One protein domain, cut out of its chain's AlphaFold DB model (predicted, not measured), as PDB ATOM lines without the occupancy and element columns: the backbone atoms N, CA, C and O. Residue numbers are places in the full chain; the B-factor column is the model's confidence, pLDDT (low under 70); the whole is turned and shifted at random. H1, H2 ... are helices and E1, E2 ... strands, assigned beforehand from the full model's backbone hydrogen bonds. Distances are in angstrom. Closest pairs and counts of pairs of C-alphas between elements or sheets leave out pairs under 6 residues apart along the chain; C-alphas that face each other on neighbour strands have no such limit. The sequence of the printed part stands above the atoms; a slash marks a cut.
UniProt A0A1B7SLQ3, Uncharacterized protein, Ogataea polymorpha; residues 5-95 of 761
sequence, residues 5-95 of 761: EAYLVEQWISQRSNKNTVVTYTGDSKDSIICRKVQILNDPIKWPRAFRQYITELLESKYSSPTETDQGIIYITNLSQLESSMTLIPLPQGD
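Overview. This is residues 5 to 95 of the 761 residues of an uncharacterized protein of Ogataea polymorpha (UniProt A0A1B7SLQ3). A small three-strand sheet of E2, E1 and E5 meets the hairpin E3 and E4 where E4 passes close to E2, with H1 at one end of the sheet and H2 off to the side, near the hairpin at Leu 58. A long unnamed stretch, residues 26 to 48, swings from the end of E2 past the body to H2, and the two C-alphas farthest apart lie in it. The printed part has 91 residues with two named helices and five named strands, in the order E1, H1, E2, H2, E3, E4, E5; the larger sheet, of order E2, E1, E5, and the hairpin are both antiparallel. The class is mixed, helices and strands, though under half of the residues are in named elements. The whole is compact, with a radius of gyration of the C-alphas of 13.8 A and spans of 37 by 32 by 22 A.

Arrangement. Start at E1, residues 5 to 9, the inner strand of its sheet. Beside it, E2, residues 21 to 25, is antiparallel at 152 degrees, with N 7 and O 22 2.9 A apart, within hydrogen-bond range. Beside E1 also, E5, residues 88 to 90, is antiparallel at 139 degrees, with N 8 and O 89 at 2.8 A. H1, residues 10 to 15, is on this sheet but only grazes it with its residues 10 to 13. Next look at the hairpin of E3, residues 64 to 69, and E4, residues 72 to 77, antiparallel at 147 degrees, with N 67 and O 74 at 2.8 A. The closest C-alphas of E2 and E4 are those of Thr 24 and Ile 76, 5.3 A apart. H2, residues 49 to 59, is not on the sheet; its closest C-alpha pair with E3 is Leu 58 and Ser 64, 7.4 A. H2 is apart from E1 and from H1. In H1 and H2 every O i to N i+4 pair is within hydrogen-bond range.

Along the chain. Find C-alpha 5 at (43.031, 20.909, 10.341); from there E1 runs 13.1 A to C-alpha 9. H1 follows with 8.7 A and E2 with 13.7 A. C-alpha 49 at (59.102, 0.042, -0.084) begins H2, 15.3 A long. E3 measures 15.0 A, E4 16.1 A, and E5 6.5 A, ending with C-alpha 90 at (37.016, 16.882, 7.693).

Size, cuts and confidence. The C-alphas of Lys 30 and Ile 45, the two farthest apart, are 39.9 A from each other. The link from E2 to H2 is long, with 23 residues; the link from E4 to E5 is short, with 10. The printed part has no cut. Its mean pLDDT is 84.3, and no printed residue is under 70.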
ATOM      1  N   GLU A   5      44.108  21.834  10.675       90.75
ATOM      2  CA  GLU A   5      43.031  20.909  10.341       90.75
ATOM      3  C   GLU A   5      43.562  19.763   9.478       90.75
ATOM      4  O   GLU A   5      44.550  19.902   8.752       90.75
ATOM      5  N   ALA A   6      42.893  18.614   9.540       89.81
ATOM      6  CA  ALA A   6      43.191  17.469   8.694       89.81
ATOM      7  C   ALA A   6      41.935  17.004   7.955       89.81
ATOM      8  O   ALA A   6      40.830  17.012   8.499       89.81
ATOM      9  N   TYR A   7      42.124  16.549   6.721       89.44
ATOM     10  CA  TYR A   7      41.053  16.051   5.865       89.44
ATOM     11  C   TYR A   7      41.434  14.699   5.272       89.44
ATOM     12  O   TYR A   7      42.566  14.508   4.822       89.44
ATOM     13  N   LEU A   8      40.484  13.766   5.229       89.88
ATOM     14  CA  LEU A   8      40.590  12.555   4.418       89.88
ATOM     15  C   LEU A   8      40.230  12.875   2.970       89.88
ATOM     16  O   LEU A   8      39.246  13.568   2.710       89.88
ATOM     17  N   VAL A   9      40.995  12.319   2.033       89.56
ATOM     18  CA  VAL A   9      40.692  12.408   0.601       89.56
ATOM     19  C   VAL A   9      40.027  11.107   0.161       89.56
ATOM     20  O   VAL A   9      40.683  10.064   0.084       89.56
ATOM     21  N   GLU A  10      38.723  11.155  -0.132       89.25
ATOM     22  CA  GLU A  10      37.914   9.968  -0.471       89.25
ATOM     23  C   GLU A  10      38.538   9.165  -1.629       89.25
ATOM     24  O   GLU A  10      38.677   7.941  -1.554       89.25
ATOM     25  N   GLN A  11      38.968   9.862  -2.682       90.31
ATOM     26  CA  GLN A  11      39.531   9.297  -3.909       90.31
ATOM     27  C   GLN A  11      40.844   8.562  -3.643       90.31
ATOM     28  O   GLN A  11      41.057   7.473  -4.166       90.31
ATOM     29  N   TRP A  12      41.716   9.108  -2.797       90.19
ATOM     30  CA  TRP A  12      42.987   8.454  -2.500       90.19
ATOM     31  C   TRP A  12      42.791   7.158  -1.713       90.19
ATOM     32  O   TRP A  12      43.455   6.155  -1.988       90.19
ATOM     33  N   ILE A  13      41.821   7.144  -0.795       90.62
ATOM     34  CA  ILE A  13      41.453   5.940  -0.046       90.62
ATOM     35  C   ILE A  13      40.813   4.902  -0.984       90.62
ATOM     36  O   ILE A  13      41.172   3.722  -0.933       90.62
ATOM     37  N   SER A  14      39.932   5.346  -1.889       90.44
ATOM     38  CA  SER A  14      39.336   4.532  -2.961       90.44
ATOM     39  C   SER A  14      40.391   3.892  -3.871       90.44
ATOM     40  O   SER A  14      40.302   2.706  -4.194       90.44
ATOM     41  N   GLN A  15      41.435   4.640  -4.222       90.62
ATOM     42  CA  GLN A  15      42.536   4.197  -5.085       90.62
ATOM     43  C   GLN A  15      43.584   3.349  -4.361       90.62
ATOM     44  O   GLN A  15      44.450   2.763  -5.015       90.62
ATOM     45  N   ARG A  16      43.507   3.249  -3.025       89.38
ATOM     46  CA  ARG A  16      44.536   2.627  -2.175       89.38
ATOM     47  C   ARG A  16      45.906   3.296  -2.334       89.38
ATOM     48  O   ARG A  16      46.929   2.612  -2.363       89.38
ATOM     49  N   SER A  17      45.908   4.622  -2.445       85.81
ATOM     50  CA  SER A  17      47.127   5.429  -2.452       85.81
ATOM     51  C   SER A  17      47.889   5.290  -1.129       85.81
ATOM     52  O   SER A  17      47.316   4.953  -0.092       85.81
ATOM     53  N   ASN A  18      49.195   5.563  -1.148       81.62
ATOM     54  CA  ASN A  18      49.994   5.630   0.078       81.62
ATOM     55  C   ASN A  18      49.655   6.878   0.913       81.62
ATOM     56  O   ASN A  18      49.929   6.910   2.114       81.62
ATOM     57  N   LYS A  19      49.051   7.900   0.294       82.25
ATOM     58  CA  LYS A  19      48.565   9.116   0.953       82.25
ATOM     59  C   LYS A  19      47.058   9.052   1.099       82.25
ATOM     60  O   LYS A  19      46.377   8.887   0.103       82.25
ATOM     61  N   ASN A  20      46.539   9.276   2.301       85.88
ATOM     62  CA  ASN A  20      45.090   9.262   2.544       85.88
ATOM     63  C   ASN A  20      44.559  10.587   3.101       85.88
ATOM     64  O   ASN A  20      43.348  10.793   3.148       85.88
ATOM     65  N   THR A  21      45.457  11.468   3.541       87.44
ATOM     66  CA  THR A  21      45.138  12.653   4.339       87.44
ATOM     67  C   THR A  21      45.901  13.866   3.838       87.44
ATOM     68  O   THR A  21      47.067  13.741   3.456       87.44
ATOM     69  N   VAL A  22      45.277  15.033   3.928       89.12
ATOM     70  CA  VAL A  22      45.920  16.341   3.762       89.12
ATOM     71  C   VAL A  22      45.803  17.129   5.059       89.12
ATOM     72  O   VAL A  22      44.840  16.950   5.806       89.12
ATOM     73  N   VAL A  23      46.792  17.974   5.335       89.88
ATOM     74  CA  VAL A  23      46.825  18.834   6.526       89.88
ATOM     75  C   VAL A  23      46.898  20.279   6.075       89.88
ATOM     76  O   VAL A  23      47.673  20.602   5.182       89.88
ATOM     77  N   THR A  24      46.112  21.149   6.689       90.31
ATOM     78  CA  THR A  24      46.017  22.567   6.337       90.31
ATOM     79  C   THR A  24      46.266  23.411   7.576       90.31
ATOM     80  O   THR A  24      45.902  23.026   8.686       90.31
ATOM     81  N   TYR A  25      46.900  24.565   7.397       89.56
ATOM     82  CA  TYR A  25      47.103  25.520   8.480       89.56
ATOM     83  C   TYR A  25      45.953  26.521   8.511       89.56
ATOM     84  O   TYR A  25      45.708  27.197   7.511       89.56
ATOM     85  N   THR A  26      45.256  26.603   9.643       87.50
ATOM     86  CA  THR A  26      44.124  27.519   9.852       87.50
ATOM     87  C   THR A  26      44.480  28.687  10.762       87.50
ATOM     88  O   THR A  26      43.909  29.766  10.625       87.50
ATOM     89  N   GLY A  27      45.440  28.499  11.672       84.94
ATOM     90  CA  GLY A  27      45.817  29.498  12.671       84.94
ATOM     91  C   GLY A  27      44.808  29.668  13.817       84.94
ATOM     92  O   GLY A  27      45.068  30.465  14.716       84.94
ATOM     93  N   ASP A  28      43.690  28.926  13.834       87.06
ATOM     94  CA  ASP A  28      42.732  28.955  14.947       87.06
ATOM     95  C   ASP A  28      43.173  28.007  16.074       87.06
ATOM     96  O   ASP A  28      43.352  26.805  15.896       87.06
ATOM     97  N   SER A  29      43.293  28.556  17.282       85.62
ATOM     98  CA  SER A  29      43.592  27.813  18.511       85.62
ATOM     99  C   SER A  29      42.606  26.683  18.851       85.62
ATOM    100  O   SER A  29      42.930  25.820  19.669       85.62
ATOM    101  N   LYS A  30      41.404  26.687  18.264       84.88
ATOM    102  CA  LYS A  30      40.397  25.631  18.451       84.88
ATOM    103  C   LYS A  30      40.672  24.388  17.611       84.88
ATOM    104  O   LYS A  30      40.249  23.296  17.999       84.88
ATOM    105  N   ASP A  31      41.392  24.542  16.506       86.44
ATOM    106  CA  ASP A  31      41.682  23.441  15.601       86.44
ATOM    107  C   ASP A  31      42.899  22.684  16.105       86.44
ATOM    108  O   ASP A  31      43.947  23.259  16.410       86.44
ATOM    109  N   SER A  32      42.769  21.367  16.216       87.00
ATOM    110  CA  SER A  32      43.875  20.526  16.639       87.00
ATOM    111  C   SER A  32      43.886  19.198  15.907       87.00
ATOM    112  O   SER A  32      42.844  18.634  15.571       87.00
ATOM    113  N   ILE A  33      45.103  18.711  15.669       87.88
ATOM    114  CA  ILE A  33      45.364  17.424  15.028       87.88
ATOM    115  C   ILE A  33      46.294  16.559  15.867       87.88
ATOM    116  O   ILE A  33      47.218  17.057  16.533       87.88
ATOM    117  N   ILE A  34      46.084  15.247  15.780       86.06
ATOM    118  CA  ILE A  34      46.958  14.238  16.369       86.06
ATOM    119  C   ILE A  34      47.944  13.773  15.298       86.06
ATOM    120  O   ILE A  34      47.568  13.269  14.243       86.06
ATOM    121  N   CYS A  35      49.237  13.925  15.578       82.25
ATOM    122  CA  CYS A  35      50.305  13.505  14.678       82.25
ATOM    123  C   CYS A  35      51.208  12.490  15.373       82.25
ATOM    124  O   CYS A  35      51.462  12.581  16.574       82.25
ATOM    125  N   ARG A  36      51.742  11.538  14.605       84.31
ATOM    126  CA  ARG A  36      52.818  10.657  15.070       84.31
ATOM    127  C   ARG A  36      54.137  11.155  14.506       84.31
ATOM    128  O   ARG A  36      54.306  11.203  13.289       84.31
ATOM    129  N   LYS A  37      55.071  11.510  15.389       83.06
ATOM    130  CA  LYS A  37      56.421  11.908  14.991       83.06
ATOM    131  C   LYS A  37      57.180  10.682  14.495       83.06
ATOM    132  O   LYS A  37      57.376   9.725  15.241       83.06
ATOM    133  N   VAL A  38      57.602  10.716  13.236       82.88
ATOM    134  CA  VAL A  38      58.469   9.694  12.648       82.88
ATOM    135  C   VAL A  38      59.877  10.261  12.586       82.88
ATOM    136  O   VAL A  38      60.126  11.231  11.876       82.88
ATOM    137  N   GLN A  39      60.797   9.664  13.343       81.50
ATOM    138  CA  GLN A  39      62.214   9.993  13.259       81.50
ATOM    139  C   GLN A  39      62.907   9.015  12.315       81.50
ATOM    140  O   GLN A  39      62.819   7.796  12.466       81.50
ATOM    141  N   ILE A  40      63.591   9.565  11.321       78.19
ATOM    142  CA  ILE A  40      64.346   8.796  10.343       78.19
ATOM    143  C   ILE A  40      65.729   8.509  10.939       78.19
ATOM    144  O   ILE A  40      66.528   9.422  11.098       78.19
ATOM    145  N   LEU A  41      65.987   7.247  11.295       72.94
ATOM    146  CA  LEU A  41      67.240   6.816  11.941       72.94
ATOM    147  C   LEU A  41      68.203   6.075  10.996       72.94
ATOM    148  O   LEU A  41      69.378   5.935  11.304       72.94
ATOM    149  N   ASN A  42      67.708   5.573   9.860       74.62
ATOM    150  CA  ASN A  42      68.444   4.686   8.957       74.62
ATOM    151  C   ASN A  42      68.473   5.230   7.527       74.62
ATOM    152  O   ASN A  42      67.559   5.951   7.123       74.62
ATOM    153  N   ASP A  43      69.449   4.772   6.738       78.06
ATOM    154  CA  ASP A  43      69.569   5.086   5.311       78.06
ATOM    155  C   ASP A  43      68.253   4.829   4.546       78.06
ATOM    156  O   ASP A  43      67.632   3.776   4.757       78.06
ATOM    157  N   PRO A  44      67.865   5.697   3.588       74.00
ATOM    158  CA  PRO A  44      66.650   5.543   2.778       74.00
ATOM    159  C   PRO A  44      66.489   4.167   2.127       74.00
ATOM    160  O   PRO A  44      65.380   3.662   1.964       74.00
ATOM    161  N   ILE A  45      67.601   3.513   1.797       77.50
ATOM    162  CA  ILE A  45      67.639   2.200   1.143       77.50
ATOM    163  C   ILE A  45      67.042   1.099   2.038       77.50
ATOM    164  O   ILE A  45      66.410   0.169   1.529       77.50
ATOM    165  N   LYS A  46      67.194   1.219   3.363       80.50
ATOM    166  CA  LYS A  46      66.723   0.233   4.351       80.50
ATOM    167  C   LYS A  46      65.228   0.367   4.662       80.50
ATOM    168  O   LYS A  46      64.673  -0.473   5.365       80.50
ATOM    169  N   TRP A  47      64.555   1.400   4.156       82.31
ATOM    170  CA  TRP A  47      63.149   1.641   4.464       82.31
ATOM    171  C   TRP A  47      62.213   0.668   3.723       82.31
ATOM    172  O   TRP A  47      62.481   0.281   2.571       82.31
ATOM    173  N   PRO A  48      61.058   0.314   4.325       82.00
ATOM    174  CA  PRO A  48      60.004  -0.419   3.633       82.00
ATOM    175  C   PRO A  48      59.628   0.271   2.319       82.00
ATOM    176  O   PRO A  48      59.513   1.495   2.266       82.00
ATOM    177  N   ARG A  49      59.413  -0.506   1.250       82.50
ATOM    178  CA  ARG A  49      59.102   0.042  -0.084       82.50
ATOM    179  C   ARG A  49      57.902   0.997  -0.061       82.50
ATOM    180  O   ARG A  49      57.986   2.060  -0.658       82.50
ATOM    181  N   ALA A  50      56.836   0.638   0.657       80.75
ATOM    182  CA  ALA A  50      55.643   1.477   0.787       80.75
ATOM    183  C   ALA A  50      55.945   2.811   1.491       80.75
ATOM    184  O   ALA A  50      55.454   3.852   1.075       80.75
ATOM    185  N   PHE A  51      56.810   2.798   2.513       84.00
ATOM    186  CA  PHE A  51      57.214   4.018   3.212       84.00
ATOM    187  C   PHE A  51      58.093   4.915   2.334       84.00
ATOM    188  O   PHE A  51      57.887   6.121   2.295       84.00
ATOM    189  N   ARG A  52      59.025   4.331   1.567       85.06
ATOM    190  CA  ARG A  52      59.792   5.089   0.566       85.06
ATOM    191  C   ARG A  52      58.885   5.752  -0.454       85.06
ATOM    192  O   ARG A  52      59.030   6.940  -0.680       85.06
ATOM    193  N   GLN A  53      57.952   4.994  -1.030       85.06
ATOM    194  CA  GLN A  53      56.998   5.522  -2.004       85.06
ATOM    195  C   GLN A  53      56.163   6.651  -1.402       85.06
ATOM    196  O   GLN A  53      56.085   7.709  -2.008       85.06
ATOM    197  N   TYR A  54      55.647   6.481  -0.183       86.06
ATOM    198  CA  TYR A  54      54.934   7.539   0.529       86.06
ATOM    199  C   TYR A  54      55.756   8.833   0.646       86.06
ATOM    200  O   TYR A  54      55.269   9.898   0.274       86.06
ATOM    201  N   ILE A  55      57.005   8.744   1.123       84.56
ATOM    202  CA  ILE A  55      57.885   9.909   1.284       84.56
ATOM    203  C   ILE A  55      58.244  10.530  -0.069       84.56
ATOM    204  O   ILE A  55      58.164  11.746  -0.209       84.56
ATOM    205  N   THR A  56      58.595   9.720  -1.072       85.00
ATOM    206  CA  THR A  56      58.893  10.195  -2.431       85.00
ATOM    207  C   THR A  56      57.698  10.927  -3.025       85.00
ATOM    208  O   THR A  56      57.837  12.070  -3.443       85.00
ATOM    209  N   GLU A  57      56.507  10.329  -2.985       83.38
ATOM    210  CA  GLU A  57      55.300  10.970  -3.494       83.38
ATOM    211  C   GLU A  57      55.031  12.286  -2.752       83.38
ATOM    212  O   GLU A  57      54.547  13.249  -3.346       83.38
ATOM    213  N   LEU A  58      55.258  12.328  -1.440       82.38
ATOM    214  CA  LEU A  58      55.006  13.492  -0.592       82.38
ATOM    215  C   LEU A  58      56.003  14.634  -0.865       82.38
ATOM    216  O   LEU A  58      55.571  15.782  -0.944       82.38
ATOM    217  N   LEU A  59      57.274  14.318  -1.131       82.75
ATOM    218  CA  LEU A  59      58.291  15.266  -1.609       82.75
ATOM    219  C   LEU A  59      58.004  15.779  -3.028       82.75
ATOM    220  O   LEU A  59      58.209  16.952  -3.315       82.75
ATOM    221  N   GLU A  60      57.509  14.911  -3.909       82.25
ATOM    222  CA  GLU A  60      57.146  15.248  -5.294       82.25
ATOM    223  C   GLU A  60      55.763  15.912  -5.407       82.25
ATOM    224  O   GLU A  60      55.306  16.253  -6.503       82.25
ATOM    225  N   SER A  61      55.052  16.080  -4.288       78.75
ATOM    226  CA  SER A  61      53.687  16.588  -4.309       78.75
ATOM    227  C   SER A  61      53.664  18.072  -4.677       78.75
ATOM    228  O   SER A  61      54.295  18.895  -4.023       78.75
ATOM    229  N   LYS A  62      52.868  18.430  -5.688       75.06
ATOM    230  CA  LYS A  62      52.687  19.830  -6.110       75.06
ATOM    231  C   LYS A  62      51.804  20.650  -5.165       75.06
ATOM    232  O   LYS A  62      51.783  21.866  -5.273       75.06
ATOM    233  N   TYR A  63      51.059  19.976  -4.291       79.88
ATOM    234  CA  TYR A  63      50.013  20.585  -3.466       79.88
ATOM    235  C   TYR A  63      50.437  20.805  -2.014       79.88
ATOM    236  O   TYR A  63      49.759  21.543  -1.305       79.88
ATOM    237  N   SER A  64      51.504  20.137  -1.551       83.44
ATOM    238  CA  SER A  64      51.941  20.197  -0.152       83.44
ATOM    239  C   SER A  64      53.360  20.727  -0.040       83.44
ATOM    240  O   SER A  64      54.262  20.214  -0.698       83.44
ATOM    241  N   SER A  65      53.560  21.715   0.830       84.56
ATOM    242  CA  SER A  65      54.862  22.306   1.120       84.56
ATOM    243  C   SER A  65      55.373  21.868   2.496       84.56
ATOM    244  O   SER A  65      54.607  21.879   3.469       84.56
ATOM    245  N   PRO A  66      56.663  21.505   2.619       87.75
ATOM    246  CA  PRO A  66      57.269  21.258   3.920       87.75
ATOM    247  C   PRO A  66      57.290  22.564   4.717       87.75
ATOM    248  O   PRO A  66      57.717  23.601   4.216       87.75
ATOM    249  N   THR A  67      56.807  22.511   5.951       85.75
ATOM    250  CA  THR A  67      56.773  23.644   6.877       85.75
ATOM    251  C   THR A  67      57.422  23.223   8.184       85.75
ATOM    252  O   THR A  67      57.065  22.194   8.766       85.75
ATOM    253  N   GLU A  68      58.409  23.996   8.622       85.88
ATOM    254  CA  GLU A  68      59.096  23.762   9.887       85.88
ATOM    255  C   GLU A  68      58.218  24.198  11.059       85.88
ATOM    256  O   GLU A  68      57.593  25.257  11.039       85.88
ATOM    257  N   THR A  69      58.158  23.348  12.078       85.75
ATOM    258  CA  THR A  69      57.451  23.594  13.336       85.75
ATOM    259  C   THR A  69      58.320  23.124  14.496       85.75
ATOM    260  O   THR A  69      59.214  22.296  14.306       85.75
ATOM    261  N   ASP A  70      58.005  23.561  15.714       82.56
ATOM    262  CA  ASP A  70      58.749  23.205  16.933       82.56
ATOM    263  C   ASP A  70      58.872  21.685  17.165       82.56
ATOM    264  O   ASP A  70      59.756  21.215  17.880       82.56
ATOM    265  N   GLN A  71      57.984  20.883  16.564       81.19
ATOM    266  CA  GLN A  71      57.972  19.424  16.713       81.19
ATOM    267  C   GLN A  71      58.641  18.668  15.554       81.19
ATOM    268  O   GLN A  71      58.914  17.465  15.691       81.19
ATOM    269  N   GLY A  72      58.952  19.354  14.451       85.12
ATOM    270  CA  GLY A  72      59.553  18.801  13.239       85.12
ATOM    271  C   GLY A  72      58.951  19.389  11.960       85.12
ATOM    272  O   GLY A  72      58.287  20.423  11.974       85.12
ATOM    273  N   ILE A  73      59.177  18.707  10.838       87.62
ATOM    274  CA  ILE A  73      58.649  19.117   9.532       87.62
ATOM    275  C   ILE A  73      57.258  18.511   9.343       87.62
ATOM    276  O   ILE A  73      57.096  17.289   9.412       87.62
ATOM    277  N   ILE A  74      56.269  19.355   9.058       87.88
ATOM    278  CA  ILE A  74      54.928  18.943   8.636       87.88
ATOM    279  C   ILE A  74      54.676  19.408   7.205       87.88
ATOM    280  O   ILE A  74      55.126  20.473   6.798       87.88
ATOM    281  N   TYR A  75      53.964  18.603   6.422       88.19
ATOM    282  CA  TYR A  75      53.612  18.964   5.054       88.19
ATOM    283  C   TYR A  75      52.223  19.578   5.050       88.19
ATOM    284  O   TYR A  75      51.249  18.906   5.387       88.19
ATOM    285  N   ILE A  76      52.160  20.857   4.693       89.19
ATOM    286  CA  ILE A  76      50.931  21.642   4.684       89.19
ATOM    287  C   ILE A  76      50.451  21.747   3.247       89.19
ATOM    288  O   ILE A  76      51.195  22.155   2.358       89.19
ATOM    289  N   THR A  77      49.207  21.364   3.018       88.69
ATOM    290  CA  THR A  77      48.541  21.429   1.728       88.69
ATOM    291  C   THR A  77      47.756  22.730   1.618       88.69
ATOM    292  O   THR A  77      47.024  23.099   2.536       88.69
ATOM    293  N   ASN A  78      47.860  23.418   0.481       85.00
ATOM    294  CA  ASN A  78      46.957  24.525   0.172       85.00
ATOM    295  C   ASN A  78      45.683  23.972  -0.489       85.00
ATOM    296  O   ASN A  78      45.740  23.454  -1.605       85.00
ATOM    297  N   LEU A  79      44.531  24.100   0.181       83.56
ATOM    298  CA  LEU A  79      43.246  23.598  -0.327       83.56
ATOM    299  C   LEU A  79      42.869  24.183  -1.692       83.56
ATOM    300  O   LEU A  79      42.253  23.490  -2.494       83.56
ATOM    301  N   SER A  80      43.269  25.424  -1.989       81.31
ATOM    302  CA  SER A  80      42.993  26.070  -3.278       81.31
ATOM    303  C   SER A  80      43.769  25.457  -4.443       81.31
ATOM    304  O   SER A  80      43.395  25.659  -5.594       81.31
ATOM    305  N   GLN A  81      44.861  24.742  -4.163       80.44
ATOM    306  CA  GLN A  81      45.669  24.073  -5.183       80.44
ATOM    307  C   GLN A  81      45.202  22.639  -5.444       80.44
ATOM    308  O   GLN A  81      45.595  22.056  -6.453       80.44
ATOM    309  N   LEU A  82      44.387  22.064  -4.554       82.31
ATOM    310  CA  LEU A  82      43.872  20.710  -4.716       82.31
ATOM    311  C   LEU A  82      42.876  20.649  -5.882       82.31
ATOM    312  O   LEU A  82      42.134  21.596  -6.141       82.31
ATOM    313  N   GLU A  83      42.839  19.519  -6.587       79.25
ATOM    314  CA  GLU A  83      41.864  19.316  -7.656       79.25
ATOM    315  C   GLU A  83      40.431  19.393  -7.115       79.25
ATOM    316  O   GLU A  83      40.067  18.704  -6.163       79.25
ATOM    317  N   SER A  84      39.584  20.184  -7.776       74.19
ATOM    318  CA  SER A  84      38.173  20.367  -7.404       74.19
ATOM    319  C   SER A  84      37.324  19.094  -7.535       74.19
ATOM    320  O   SER A  84      36.212  19.035  -7.017       74.19
ATOM    321  N   SER A  85      37.843  18.068  -8.215       81.00
ATOM    322  CA  SER A  85      37.249  16.733  -8.317       81.00
ATOM    323  C   SER A  85      37.384  15.918  -7.023       81.00
ATOM    324  O   SER A  85      36.667  14.926  -6.859       81.00
ATOM    325  N   MET A  86      38.289  16.307  -6.114       85.12
ATOM    326  CA  MET A  86      38.567  15.582  -4.877       85.12
ATOM    327  C   MET A  86      37.558  15.923  -3.782       85.12
ATOM    328  O   MET A  86      37.202  17.074  -3.544       85.12
ATOM    329  N   THR A  87      37.097  14.892  -3.085       87.88
ATOM    330  CA  THR A  87      36.143  15.008  -1.988       87.88
ATOM    331  C   THR A  87      36.910  14.971  -0.679       87.88
ATOM    332  O   THR A  87      37.474  13.941  -0.303       87.88
ATOM    333  N   LEU A  88      36.925  16.119  -0.008       88.12
ATOM    334  CA  LEU A  88      37.552  16.302   1.290       88.12
ATOM    335  C   LEU A  88      36.548  16.048   2.401       88.12
ATOM    336  O   LEU A  88      35.445  16.594   2.393       88.12
ATOM    337  N   ILE A  89      36.954  15.231   3.363       88.06
ATOM    338  CA  ILE A  89      36.141  14.892   4.524       88.06
ATOM    339  C   ILE A  89      36.891  15.369   5.767       88.06
ATOM    340  O   ILE A  89      37.993  14.874   6.021       88.06
ATOM    341  N   PRO A  90      36.338  16.328   6.530       86.88
ATOM    342  CA  PRO A  90      37.016  16.882   7.693       86.88
ATOM    343  C   PRO A  90      37.182  15.825   8.786       86.88
ATOM    344  O   PRO A  90      36.275  15.026   9.036       86.88
ATOM    345  N   LEU A  91      38.336  15.843   9.450       86.75
ATOM    346  CA  LEU A  91      38.628  15.029  10.628       86.75
ATOM    347  C   LEU A  91      38.470  15.887  11.891       86.75
ATOM    348  O   LEU A  91      39.434  16.546  12.293       86.75
ATOM    349  N   PRO A  92      37.289  15.906  12.537       79.75
ATOM    350  CA  PRO A  92      37.129  16.600  13.810       79.75
ATOM    351  C   PRO A  92      38.123  16.041  14.838       79.75
ATOM    352  O   PRO A  92      38.249  14.828  14.974       79.75
ATOM    353  N   GLN A  93      38.845  16.929  15.534       75.81
ATOM    354  CA  GLN A  93      39.911  16.597  16.505       75.81
ATOM    355  C   GLN A  93      41.149  15.889  15.911       75.81
ATOM    356  O   GLN A  93      42.092  15.563  16.631       75.81
ATOM    357  N   GLY A  94      41.165  15.659  14.593       72.75
ATOM    358  CA  GLY A  94      42.296  15.115  13.851       72.75
ATOM    359  C   GLY A  94      42.732  13.698  14.234       72.75
ATOM    360  O   GLY A  94      43.882  13.353  13.957       72.75
ATOM    361  N   ASP A  95      41.859  12.877  14.829       79.38
ATOM    362  CA  ASP A  95      42.112  11.440  14.995       79.38
ATOM    363  C   ASP A  95      41.525  10.632  13.831       79.38
ATOM    364  O   ASP A  95      40.314  10.492  13.657       79.38
TER     365      ASP A  95